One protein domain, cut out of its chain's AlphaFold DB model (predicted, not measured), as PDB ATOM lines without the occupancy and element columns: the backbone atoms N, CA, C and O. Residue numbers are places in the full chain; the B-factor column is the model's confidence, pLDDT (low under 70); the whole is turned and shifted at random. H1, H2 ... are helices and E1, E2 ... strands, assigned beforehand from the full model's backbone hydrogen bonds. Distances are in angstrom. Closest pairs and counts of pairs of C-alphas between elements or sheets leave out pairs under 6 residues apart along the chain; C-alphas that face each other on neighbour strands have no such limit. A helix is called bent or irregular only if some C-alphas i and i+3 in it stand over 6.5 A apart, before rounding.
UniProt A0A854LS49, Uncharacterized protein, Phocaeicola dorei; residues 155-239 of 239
ATOM      1  N   ARG A 155      -1.358  67.343  15.417       58.94
ATOM      2  CA  ARG A 155      -1.105  66.112  16.182       58.94
ATOM      3  C   ARG A 155      -2.392  65.372  16.547       58.94
ATOM      4  O   ARG A 155      -2.328  64.165  16.727       58.94
ATOM      5  N   PHE A 156      -3.521  66.076  16.611       62.31
ATOM      6  CA  PHE A 156      -4.844  65.519  16.895       62.31
ATOM      7  C   PHE A 156      -5.682  65.376  15.619       62.31
ATOM      8  O   PHE A 156      -6.895  65.581  15.623       62.31
ATOM      9  N   ASN A 157      -5.039  65.087  14.483       72.88
ATOM     10  CA  ASN A 157      -5.769  64.685  13.288       72.88
ATOM     11  C   ASN A 157      -5.961  63.160  13.269       72.88
ATOM     12  O   ASN A 157      -5.142  62.404  13.789       72.88
ATOM     13  N   PHE A 158      -7.031  62.718  12.612       73.88
ATOM     14  CA  PHE A 158      -7.402  61.305  12.504       73.88
ATOM     15  C   PHE A 158      -6.284  60.416  11.926       73.88
ATOM     16  O   PHE A 158      -6.206  59.234  12.236       73.88
ATOM     17  N   GLU A 159      -5.397  60.977  11.099       78.31
ATOM     18  CA  GLU A 159      -4.243  60.272  10.534       78.31
ATOM     19  C   GLU A 159      -3.116  60.084  11.563       78.31
ATOM     20  O   GLU A 159      -2.534  59.009  11.652       78.31
ATOM     21  N   ASN A 160      -2.833  61.107  12.364       76.19
ATOM     22  CA  ASN A 160      -1.756  61.168  13.347       76.19
ATOM     23  C   ASN A 160      -2.136  60.453  14.650       76.19
ATOM     24  O   ASN A 160      -1.257  59.958  15.349       76.19
ATOM     25  N   GLU A 161      -3.432  60.353  14.951       81.06
ATOM     26  CA  GLU A 161      -3.964  59.493  16.016       81.06
ATOM     27  C   GLU A 161      -4.060  58.018  15.593       81.06
ATOM     28  O   GLU A 161      -4.321  57.143  16.422       81.06
ATOM     29  N   SER A 162      -3.830  57.717  14.311       86.62
ATOM     30  CA  SER A 162      -3.845  56.354  13.793       86.62
ATOM     31  C   SER A 162      -2.461  55.705  13.817       86.62
ATOM     32  O   SER A 162      -1.439  56.345  13.572       86.62
ATOM     33  N   PHE A 163      -2.413  54.400  14.081       90.69
ATOM     34  CA  PHE A 163      -1.171  53.632  14.116       90.69
ATOM     35  C   PHE A 163      -1.362  52.238  13.523       90.69
ATOM     36  O   PHE A 163      -2.482  51.736  13.420       90.69
ATOM     37  N   GLN A 164      -0.250  51.624  13.117       93.62
ATOM     38  CA  GLN A 164      -0.263  50.282  12.552       93.62
ATOM     39  C   GLN A 164      -0.749  49.277  13.593       93.62
ATOM     40  O   GLN A 164      -0.256  49.249  14.719       93.62
ATOM     41  N   GLN A 165      -1.686  48.430  13.187       94.69
ATOM     42  CA  GLN A 165      -2.204  47.353  14.011       94.69
ATOM     43  C   GLN A 165      -1.795  45.988  13.448       94.69
ATOM     44  O   GLN A 165      -1.318  45.880  12.320       94.69
ATOM     45  N   SER A 166      -2.007  44.924  14.226       94.88
ATOM     46  CA  SER A 166      -1.755  43.556  13.765       94.88
ATOM     47  C   SER A 166      -2.708  43.171  12.629       94.88
ATOM     48  O   SER A 166      -3.921  43.109  12.819       94.88
ATOM     49  N   GLU A 167      -2.159  42.857  11.457       95.19
ATOM     50  CA  GLU A 167      -2.922  42.383  10.288       95.19
ATOM     51  C   GLU A 167      -3.022  40.856  10.228       95.19
ATOM     52  O   GLU A 167      -3.939  40.301   9.626       95.19
ATOM     53  N   THR A 168      -2.102  40.161  10.896       96.12
ATOM     54  CA  THR A 168      -2.056  38.702  10.934       96.12
ATOM     55  C   THR A 168      -2.863  38.156  12.102       96.12
ATOM     56  O   THR A 168      -2.775  38.662  13.225       96.12
ATOM     57  N   LEU A 169      -3.610  37.082  11.852       96.06
ATOM     58  CA  LEU A 169      -4.231  36.280  12.898       96.06
ATOM     59  C   LEU A 169      -3.143  35.477  13.618       96.06
ATOM     60  O   LEU A 169      -2.446  34.686  12.990       96.06
ATOM     61  N   VAL A 170      -3.015  35.666  14.931       95.38
ATOM     62  CA  VAL A 170      -2.085  34.897  15.769       95.38
ATOM     63  C   VAL A 170      -2.901  34.173  16.831       95.38
ATOM     64  O   VAL A 170      -3.323  34.784  17.812       95.38
ATOM     65  N   SER A 171      -3.176  32.888  16.616       95.38
ATOM     66  CA  SER A 171      -3.998  32.071  17.512       95.38
ATOM     67  C   SER A 171      -3.172  31.024  18.262       95.38
ATOM     68  O   SER A 171      -2.127  30.573  17.799       95.38
ATOM     69  N   ASN A 172      -3.648  30.650  19.447       95.12
ATOM     70  CA  ASN A 172      -3.171  29.512  20.230       95.12
ATOM     71  C   ASN A 172      -4.358  28.874  20.979       95.12
ATOM     72  O   ASN A 172      -5.498  29.331  20.844       95.12
ATOM     73  N   ASP A 173      -4.102  27.862  21.807       95.44
ATOM     74  CA  ASP A 173      -5.146  27.114  22.527       95.44
ATOM     75  C   ASP A 173      -5.941  27.956  23.536       95.44
ATOM     76  O   ASP A 173      -7.049  27.592  23.916       95.44
ATOM     77  N   TYR A 174      -5.441  29.134  23.914       94.00
ATOM     78  CA  TYR A 174      -6.033  30.003  24.937       94.00
ATOM     79  C   TYR A 174      -6.496  31.360  24.390       94.00
ATOM     80  O   TYR A 174      -7.280  32.043  25.042       94.00
ATOM     81  N   SER A 175      -6.040  31.753  23.198       95.75
ATOM     82  CA  SER A 175      -6.194  33.102  22.657       95.75
ATOM     83  C   SER A 175      -7.644  33.484  22.376       95.75
ATOM     84  O   SER A 175      -8.496  32.632  22.133       95.75
ATOM     85  N   VAL A 176      -7.920  34.780  22.321       96.56
ATOM     86  CA  VAL A 176      -9.154  35.291  21.718       96.56
ATOM     87  C   VAL A 176      -8.770  36.230  20.588       96.56
ATOM     88  O   VAL A 176      -7.974  37.149  20.776       96.56
ATOM     89  N   ASN A 177      -9.301  35.968  19.400       97.31
ATOM     90  CA  ASN A 177      -8.937  36.661  18.174       97.31
ATOM     91  C   ASN A 177     -10.168  37.356  17.589       97.31
ATOM     92  O   ASN A 177     -11.114  36.693  17.166       97.31
ATOM     93  N   ILE A 178     -10.173  38.689  17.576       96.88
ATOM     94  CA  ILE A 178     -11.340  39.484  17.167       96.88
ATOM     95  C   ILE A 178     -11.006  40.218  15.864       96.88
ATOM     96  O   ILE A 178     -10.012  40.948  15.833       96.88
ATOM     97  N   PRO A 179     -11.790  40.047  14.784       95.38
ATOM     98  CA  PRO A 179     -11.557  40.776  13.544       95.38
ATOM     99  C   PRO A 179     -11.860  42.264  13.743       95.38
ATOM    100  O   PRO A 179     -12.852  42.630  14.373       95.38
ATOM    101  N   MET A 180     -11.025  43.133  13.179       94.81
ATOM    102  CA  MET A 180     -11.223  44.580  13.231       94.81
ATOM    103  C   MET A 180     -10.901  45.257  11.902       94.81
ATOM    104  O   MET A 180     -10.198  44.715  11.047       94.81
ATOM    105  N   ILE A 181     -11.396  46.481  11.751       94.56
ATOM    106  CA  ILE A 181     -11.011  47.387  10.673       94.56
ATOM    107  C   ILE A 181     -10.389  48.608  11.334       94.56
ATOM    108  O   ILE A 181     -10.980  49.179  12.251       94.56
ATOM    109  N   TYR A 182      -9.202  48.996  10.884       93.31
ATOM    110  CA  TYR A 182      -8.488  50.148  11.414       93.31
ATOM    111  C   TYR A 182      -8.031  51.051  10.271       93.31
ATOM    112  O   TYR A 182      -7.808  50.597   9.150       93.31
ATOM    113  N   TYR A 183      -7.937  52.346  10.537       91.31
ATOM    114  CA  TYR A 183      -7.440  53.315   9.571       91.31
ATOM    115  C   TYR A 183      -5.947  53.530   9.811       91.31
ATOM    116  O   TYR A 183      -5.541  53.634  10.963       91.31
ATOM    117  N   TRP A 184      -5.134  53.553   8.757       91.75
ATOM    118  CA  TRP A 184      -3.704  53.866   8.836       91.75
ATOM    119  C   TRP A 184      -3.159  54.230   7.452       91.75
ATOM    120  O   TRP A 184      -3.534  53.614   6.451       91.75
ATOM    121  N   LYS A 185      -2.255  55.212   7.359       89.06
ATOM    122  CA  LYS A 185      -1.656  55.660   6.082       89.06
ATOM    123  C   LYS A 185      -2.709  55.971   5.014       89.06
ATOM    124  O   LYS A 185      -2.615  55.507   3.872       89.06
ATOM    125  N   LYS A 186      -3.725  56.748   5.383       86.94
ATOM    126  CA  LYS A 186      -4.830  57.168   4.509       86.94
ATOM    127  C   LYS A 186      -5.680  56.045   3.912       86.94
ATOM    128  O   LYS A 186      -6.335  56.248   2.889       86.94
ATOM    129  N   LYS A 187      -5.669  54.850   4.508       92.25
ATOM    130  CA  LYS A 187      -6.428  53.690   4.024       92.25
ATOM    131  C   LYS A 187      -7.067  52.927   5.176       92.25
ATOM    132  O   LYS A 187      -6.551  52.912   6.289       92.25
ATOM    133  N   MET A 188      -8.192  52.280   4.878       93.94
ATOM    134  CA  MET A 188      -8.796  51.293   5.768       93.94
ATOM    135  C   MET A 188      -8.103  49.949   5.563       93.94
ATOM    136  O   MET A 188      -7.997  49.469   4.434       93.94
ATOM    137  N   HIS A 189      -7.678  49.338   6.658       94.94
ATOM    138  CA  HIS A 189      -7.023  48.038   6.702       94.94
ATOM    139  C   HIS A 189      -7.865  47.073   7.526       94.94
ATOM    140  O   HIS A 189      -8.564  47.473   8.460       94.94
ATOM    141  N   ARG A 190      -7.802  45.789   7.181       96.69
ATOM    142  CA  ARG A 190      -8.378  44.717   7.996       96.69
ATOM    143  C   ARG A 190      -7.282  44.153   8.883       96.69
ATOM    144  O   ARG A 190      -6.165  43.955   8.418       96.69
ATOM    145  N   GLY A 191      -7.607  43.883  10.135       96.44
ATOM    146  CA  GLY A 191      -6.665  43.303  11.077       96.44
ATOM    147  C   GLY A 191      -7.348  42.486  12.157       96.44
ATOM    148  O   GLY A 191      -8.547  42.209  12.091       96.44
ATOM    149  N   TRP A 192      -6.561  42.105  13.155       96.94
ATOM    150  CA  TRP A 192      -6.980  41.242  14.248       96.94
ATOM    151  C   TRP A 192      -6.509  41.799  15.584       96.94
ATOM    152  O   TRP A 192      -5.331  42.105  15.773       96.94
ATOM    153  N   ILE A 193      -7.426  41.869  16.543       95.94
ATOM    154  CA  ILE A 193      -7.084  42.037  17.952       95.94
ATOM    155  C   ILE A 193      -6.763  40.641  18.483       95.94
ATOM    156  O   ILE A 193      -7.660  39.821  18.684       95.94
ATOM    157  N   ASN A 194      -5.473  40.364  18.665       96.12
ATOM    158  CA  ASN A 194      -4.975  39.073  19.133       96.12
ATOM    159  C   ASN A 194      -4.702  39.121  20.642       96.12
ATOM    160  O   ASN A 194      -3.665  39.618  21.083       96.12
ATOM    161  N   ILE A 195      -5.610  38.575  21.447       95.56
ATOM    162  CA  ILE A 195      -5.438  38.453  22.898       95.56
ATOM    163  C   ILE A 195      -4.809  37.090  23.173       95.56
ATOM    164  O   ILE A 195      -5.498  36.094  23.363       95.56
ATOM    165  N   ILE A 196      -3.476  37.041  23.135       95.25
ATOM    166  CA  ILE A 196      -2.684  35.798  23.175       95.25
ATOM    167  C   ILE A 196      -2.722  35.107  24.541       95.25
ATOM    168  O   ILE A 196      -2.663  33.881  24.614       95.25
ATOM    169  N   ASN A 197      -2.798  35.889  25.620       93.44
ATOM    170  CA  ASN A 197      -2.777  35.390  26.992       93.44
ATOM    171  C   ASN A 197      -3.887  36.056  27.826       93.44
ATOM    172  O   ASN A 197      -3.615  37.025  28.541       93.44
ATOM    173  N   PRO A 198      -5.136  35.558  27.748       92.38
ATOM    174  CA  PRO A 198      -6.252  36.132  28.499       92.38
ATOM    175  C   PRO A 198      -6.183  35.861  30.010       92.38
ATOM    176  O   PRO A 198      -6.905  36.500  30.772       92.38
ATOM    177  N   PHE A 199      -5.289  34.978  30.476       91.19
ATOM    178  CA  PHE A 199      -5.146  34.639  31.898       91.19
ATOM    179  C   PHE A 199      -4.627  35.786  32.767       91.19
ATOM    180  O   PHE A 199      -4.779  35.749  33.984       91.19
ATOM    181  N   ARG A 200      -4.043  36.829  32.166       89.50
ATOM    182  CA  ARG A 200      -3.610  38.038  32.889       89.50
ATOM    183  C   ARG A 200      -4.763  38.972  33.275       89.50
ATOM    184  O   ARG A 200      -4.518  40.055  33.797       89.50
ATOM    185  N   GLY A 201      -6.002  38.547  33.032       88.50
ATOM    186  CA  GLY A 201      -7.185  39.380  33.159       88.50
ATOM    187  C   GLY A 201      -7.360  40.260  31.924       88.50
ATOM    188  O   GLY A 201      -6.408  40.808  31.375       88.50
ATOM    189  N   THR A 202      -8.604  40.384  31.468       92.06
ATOM    190  CA  THR A 202      -8.989  41.308  30.397       92.06
ATOM    191  C   THR A 202     -10.099  42.200  30.927       92.06
ATOM    192  O   THR A 202     -11.156  41.710  31.315       92.06
ATOM    193  N   ILE A 203      -9.851  43.507  30.971       93.88
ATOM    194  CA  ILE A 203     -10.814  44.497  31.458       93.88
ATOM    195  C   ILE A 203     -11.379  45.246  30.253       93.88
ATOM    196  O   ILE A 203     -10.629  45.777  29.436       93.88
ATOM    197  N   VAL A 204     -12.707  45.310  30.157       92.38
ATOM    198  CA  VAL A 204     -13.415  46.024  29.089       92.38
ATOM    199  C   VAL A 204     -14.210  47.170  29.707       92.38
ATOM    200  O   VAL A 204     -15.165  46.944  30.447       92.38
ATOM    201  N   LEU A 205     -13.830  48.409  29.392       93.75
ATOM    202  CA  LEU A 205     -14.463  49.624  29.910       93.75
ATOM    203  C   LEU A 205     -15.239  50.354  28.812       93.75
ATOM    204  O   LEU A 205     -14.854  50.351  27.647       93.75
ATOM    205  N   GLY A 206     -16.337  51.009  29.186       89.69
ATOM    206  CA  GLY A 206     -17.018  51.969  28.319       89.69
ATOM    207  C   GLY A 206     -18.441  52.283  28.774       89.69
ATOM    208  O   GLY A 206     -19.012  51.565  29.592       89.69
ATOM    209  N   THR A 207     -19.072  53.263  28.138       91.81
ATOM    210  CA  THR A 207     -20.441  53.719  28.436       91.81
ATOM    211  C   THR A 207     -21.537  52.748  27.961       91.81
ATOM    212  O   THR A 207     -21.314  51.962  27.033       91.81
ATOM    213  N   PRO A 208     -22.737  52.745  28.569       86.81
ATOM    214  CA  PRO A 208     -23.873  51.975  28.056       86.81
ATOM    215  C   PRO A 208     -24.117  52.246  26.560       86.81
ATOM    216  O   PRO A 208     -24.027  53.383  26.114       86.81
ATOM    217  N   GLY A 209     -24.383  51.195  25.776       87.69
ATOM    218  CA  GLY A 209     -24.620  51.306  24.329       87.69
ATOM    219  C   GLY A 209     -23.374  51.248  23.432       87.69
ATOM    220  O   GLY A 209     -23.519  51.094  22.228       87.69
ATOM    221  N   SER A 210     -22.151  51.260  23.974       90.75
ATOM    222  CA  SER A 210     -20.916  51.275  23.158       90.75
ATOM    223  C   SER A 210     -20.547  49.943  22.464       90.75
ATOM    224  O   SER A 210     -19.414  49.780  22.022       90.75
ATOM    225  N   GLY A 211     -21.433  48.942  22.459       90.50
ATOM    226  CA  GLY A 211     -21.208  47.672  21.751       90.50
ATOM    227  C   GLY A 211     -20.277  46.647  22.418       90.50
ATOM    228  O   GLY A 211     -19.981  45.634  21.796       90.50
ATOM    229  N   LYS A 212     -19.842  46.842  23.674       92.50
ATOM    230  CA  LYS A 212     -18.910  45.931  24.392       92.50
ATOM    231  C   LYS A 212     -19.318  44.455  24.363       92.50
ATOM    232  O   LYS A 212     -18.471  43.594  24.143       92.50
ATOM    233  N   SER A 213     -20.605  44.180  24.598       91.31
ATOM    234  CA  SER A 213     -21.135  42.816  24.657       91.31
ATOM    235  C   SER A 213     -20.941  42.088  23.330       91.31
ATOM    236  O   SER A 213     -20.401  40.994  23.316       91.31
ATOM    237  N   PHE A 214     -21.302  42.728  22.217       91.62
ATOM    238  CA  PHE A 214     -21.155  42.154  20.881       91.62
ATOM    239  C   PHE A 214     -19.699  42.155  20.397       91.62
ATOM    240  O   PHE A 214     -19.223  41.171  19.850       91.62
ATOM    241  N   GLY A 215     -18.981  43.263  20.597       92.06
ATOM    242  CA  GLY A 215     -17.652  43.457  20.019       92.06
ATOM    243  C   GLY A 215     -16.532  42.703  20.732       92.06
ATOM    244  O   GLY A 215     -15.558  42.343  20.081       92.06
ATOM    245  N   ILE A 216     -16.647  42.474  22.047       94.06
ATOM    246  CA  ILE A 216     -15.590  41.834  22.847       94.06
ATOM    247  C   ILE A 216     -16.107  40.607  23.603       94.06
ATOM    248  O   ILE A 216     -15.522  39.536  23.480       94.06
ATOM    249  N   ILE A 217     -17.195  40.731  24.369       94.06
ATOM    250  CA  ILE A 217     -17.618  39.669  25.303       94.06
ATOM    251  C   ILE A 217     -18.137  38.416  24.575       94.06
ATOM    252  O   ILE A 217     -17.730  37.310  24.917       94.06
ATOM    253  N   ASP A 218     -18.982  38.566  23.552       94.19
ATOM    254  CA  ASP A 218     -19.492  37.443  22.750       94.19
ATOM    255  C   ASP A 218     -18.359  36.669  22.040       94.19
ATOM    256  O   ASP A 218     -18.316  35.444  22.179       94.19
ATOM    257  N   PRO A 219     -17.367  37.320  21.391       95.62
ATOM    258  CA  PRO A 219     -16.178  36.636  20.889       95.62
ATOM    259  C   PRO A 219     -15.408  35.839  21.945       95.62
ATOM    260  O   PRO A 219     -14.983  34.722  21.650       95.62
ATOM    261  N   PHE A 220     -15.245  36.377  23.160       96.19
ATOM    262  CA  PHE A 220     -14.623  35.653  24.274       96.19
ATOM    263  C   PHE A 220     -15.409  34.385  24.609       96.19
ATOM    264  O   PHE A 220     -14.840  33.296  24.582       96.19
ATOM    265  N   ILE A 221     -16.718  34.512  24.844       95.62
ATOM    266  CA  ILE A 221     -17.581  33.378  25.193       95.62
ATOM    267  C   ILE A 221     -17.544  32.322  24.083       95.62
ATOM    268  O   ILE A 221     -17.300  31.151  24.355       95.62
ATOM    269  N   ARG A 222     -17.730  32.710  22.817       96.50
ATOM    270  CA  ARG A 222     -17.731  31.764  21.690       96.50
ATOM    271  C   ARG A 222     -16.409  31.020  21.557       96.50
ATOM    272  O   ARG A 222     -16.414  29.800  21.413       96.50
ATOM    273  N   GLN A 223     -15.290  31.742  21.586       97.25
ATOM    274  CA  GLN A 223     -13.978  31.141  21.359       97.25
ATOM    275  C   GLN A 223     -13.531  30.292  22.548       97.25
ATOM    276  O   GLN A 223     -13.046  29.185  22.335       97.25
ATOM    277  N   HIS A 224     -13.736  30.741  23.788       96.31
ATOM    278  CA  HIS A 224     -13.400  29.941  24.971       96.31
ATOM    279  C   HIS A 224     -14.315  28.728  25.141       96.31
ATOM    280  O   HIS A 224     -13.802  27.644  25.417       96.31
ATOM    281  N   SER A 225     -15.622  28.850  24.875       96.19
ATOM    282  CA  SER A 225     -16.528  27.690  24.825       96.19
ATOM    283  C   SER A 225     -16.082  26.670  23.779       96.19
ATOM    284  O   SER A 225     -16.010  25.480  24.074       96.19
ATOM    285  N   ALA A 226     -15.732  27.120  22.567       96.62
ATOM    286  CA  ALA A 226     -15.248  26.236  21.503       96.62
ATOM    287  C   ALA A 226     -13.937  25.520  21.874       96.62
ATOM    288  O   ALA A 226     -13.675  24.420  21.397       96.62
ATOM    289  N   LYS A 227     -13.131  26.132  22.744       96.06
ATOM    290  CA  LYS A 227     -11.880  25.573  23.266       96.06
ATOM    291  C   LYS A 227     -12.068  24.729  24.535       96.06
ATOM    292  O   LYS A 227     -11.082  24.290  25.118       96.06
ATOM    293  N   GLY A 228     -13.307  24.503  24.973       96.00
ATOM    294  CA  GLY A 228     -13.627  23.635  26.110       96.00
ATOM    295  C   GLY A 228     -13.409  24.264  27.488       96.00
ATOM    296  O   GLY A 228     -13.300  23.542  28.477       96.00
ATOM    297  N   PHE A 229     -13.335  25.592  27.585       95.38
ATOM    298  CA  PHE A 229     -13.165  26.265  28.870       95.38
ATOM    299  C   PHE A 229     -14.485  26.300  29.632       95.38
ATOM    300  O   PHE A 229     -15.533  26.647  29.085       95.38
ATOM    301  N   ALA A 230     -14.410  26.030  30.931       95.31
ATOM    302  CA  ALA A 230     -15.486  26.384  31.842       95.31
ATOM    303  C   ALA A 230     -15.504  27.907  32.050       95.31
ATOM    304  O   ALA A 230     -14.454  28.533  32.211       95.31
ATOM    305  N   MET A 231     -16.695  28.502  32.072       93.62
ATOM    306  CA  MET A 231     -16.880  29.935  32.291       93.62
ATOM    307  C   MET A 231     -17.995  30.187  33.300       93.62
ATOM    308  O   MET A 231     -19.057  29.574  33.233       93.62
ATOM    309  N   MET A 232     -17.764  31.140  34.201       94.12
ATOM    310  CA  MET A 232     -18.816  31.738  35.016       94.12
ATOM    311  C   MET A 232     -19.307  32.996  34.299       94.12
ATOM    312  O   MET A 232     -18.584  33.989  34.219       94.12
ATOM    313  N   VAL A 233     -20.526  32.950  33.767       92.38
ATOM    314  CA  VAL A 233     -21.138  34.083  33.065       92.38
ATOM    315  C   VAL A 233     -22.190  34.710  33.968       92.38
ATOM    316  O   VAL A 233     -23.173  34.070  34.325       92.38
ATOM    317  N   TYR A 234     -21.976  35.972  34.331       92.19
ATOM    318  CA  TYR A 234     -22.966  36.786  35.023       92.19
ATOM    319  C   TYR A 234     -23.563  37.785  34.033       92.19
ATOM    320  O   TYR A 234     -22.925  38.783  33.692       92.19
ATOM    321  N   ASP A 235     -24.774  37.500  33.557       89.88
ATOM    322  CA  ASP A 235     -25.502  38.376  32.642       89.88
ATOM    323  C   ASP A 235     -26.747  38.951  33.319       89.88
ATOM    324  O   ASP A 235     -27.796  38.320  33.403       89.88
ATOM    325  N   PHE A 236     -26.628  40.191  33.791       85.12
ATOM    326  CA  PHE A 236     -27.742  40.932  34.381       85.12
ATOM    327  C   PHE A 236     -28.867  41.244  33.372       85.12
ATOM    328  O   PHE A 236     -29.981  41.561  33.779       85.12
ATOM    329  N   LYS A 237     -28.592  41.199  32.061       81.81
ATOM    330  CA  LYS A 237     -29.559  41.535  31.003       81.81
ATOM    331  C   LYS A 237     -30.255  40.313  30.408       81.81
ATOM    332  O   LYS A 237     -31.035  40.478  29.472       81.81
ATOM    333  N   PHE A 238     -29.964  39.121  30.918       77.56
ATOM    334  CA  PHE A 238     -30.583  37.884  30.472       77.56
ATOM    335  C   PHE A 238     -32.019  37.808  31.009       77.56
ATOM    336  O   PHE A 238     -32.225  37.582  32.202       77.56
ATOM    337  N   VAL A 239     -32.994  38.060  30.132       62.94
ATOM    338  CA  VAL A 239     -34.439  37.963  30.399       62.94
ATOM    339  C   VAL A 239     -35.046  36.967  29.428       62.94
ATOM    340  O   VAL A 239     -34.691  37.050  28.230       62.94
TER     341      VAL A 239
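AT A GLANCE: This is residues 155 to 239 of the 239 residues of an uncharacterized protein of Phocaeicola dorei (UniProt A0A854LS49). Little of this domain is regular structure: a long, two-stranded hairpin, E1 and E2, has one helix, H1, packed near the end where E1 begins, and long loops make up much of the rest. Residues 205 to 211 and 234 to 239 stick out. The printed part has 85 residues, 33 in named elements, in the order E1, E2, H1; the class is mixed, the sheet antiparallel. It is loose, with a radius of gyration of the C-alphas of 15.3 A, and spans 43 by 31 by 21 A.

IN THESE COORDINATES: Find C-alpha 176 at (-9.154, 35.291, 21.718); from there E1 runs 23.3 A to residue 184, bending by 56 degrees at 181. E2, residues 187 to 195, covers 24.3 A. H1, residues 212 to 226, covers 20.2 A and ends at (-15.248, 26.236, 21.503); it is only just irregular, C-alphas 215 and 218 being 6.9 A apart.

HOW THE PARTS SIT: Look across the hairpin of E1 and E2, antiparallel at 154 degrees: N 180 and O 191 are within hydrogen-bond range at 2.9 A. The closest C-alphas of E1 and H1, Val 176 and Phe 220, are 6.0 A apart. In H1, 9 of 11 O i to N i+4 pairs are within range.

THE WHOLE: The printed part has no cut. The E2 to H1 link is long, with 16 residues. Residues 155, 156 and 239 have pLDDT under 70.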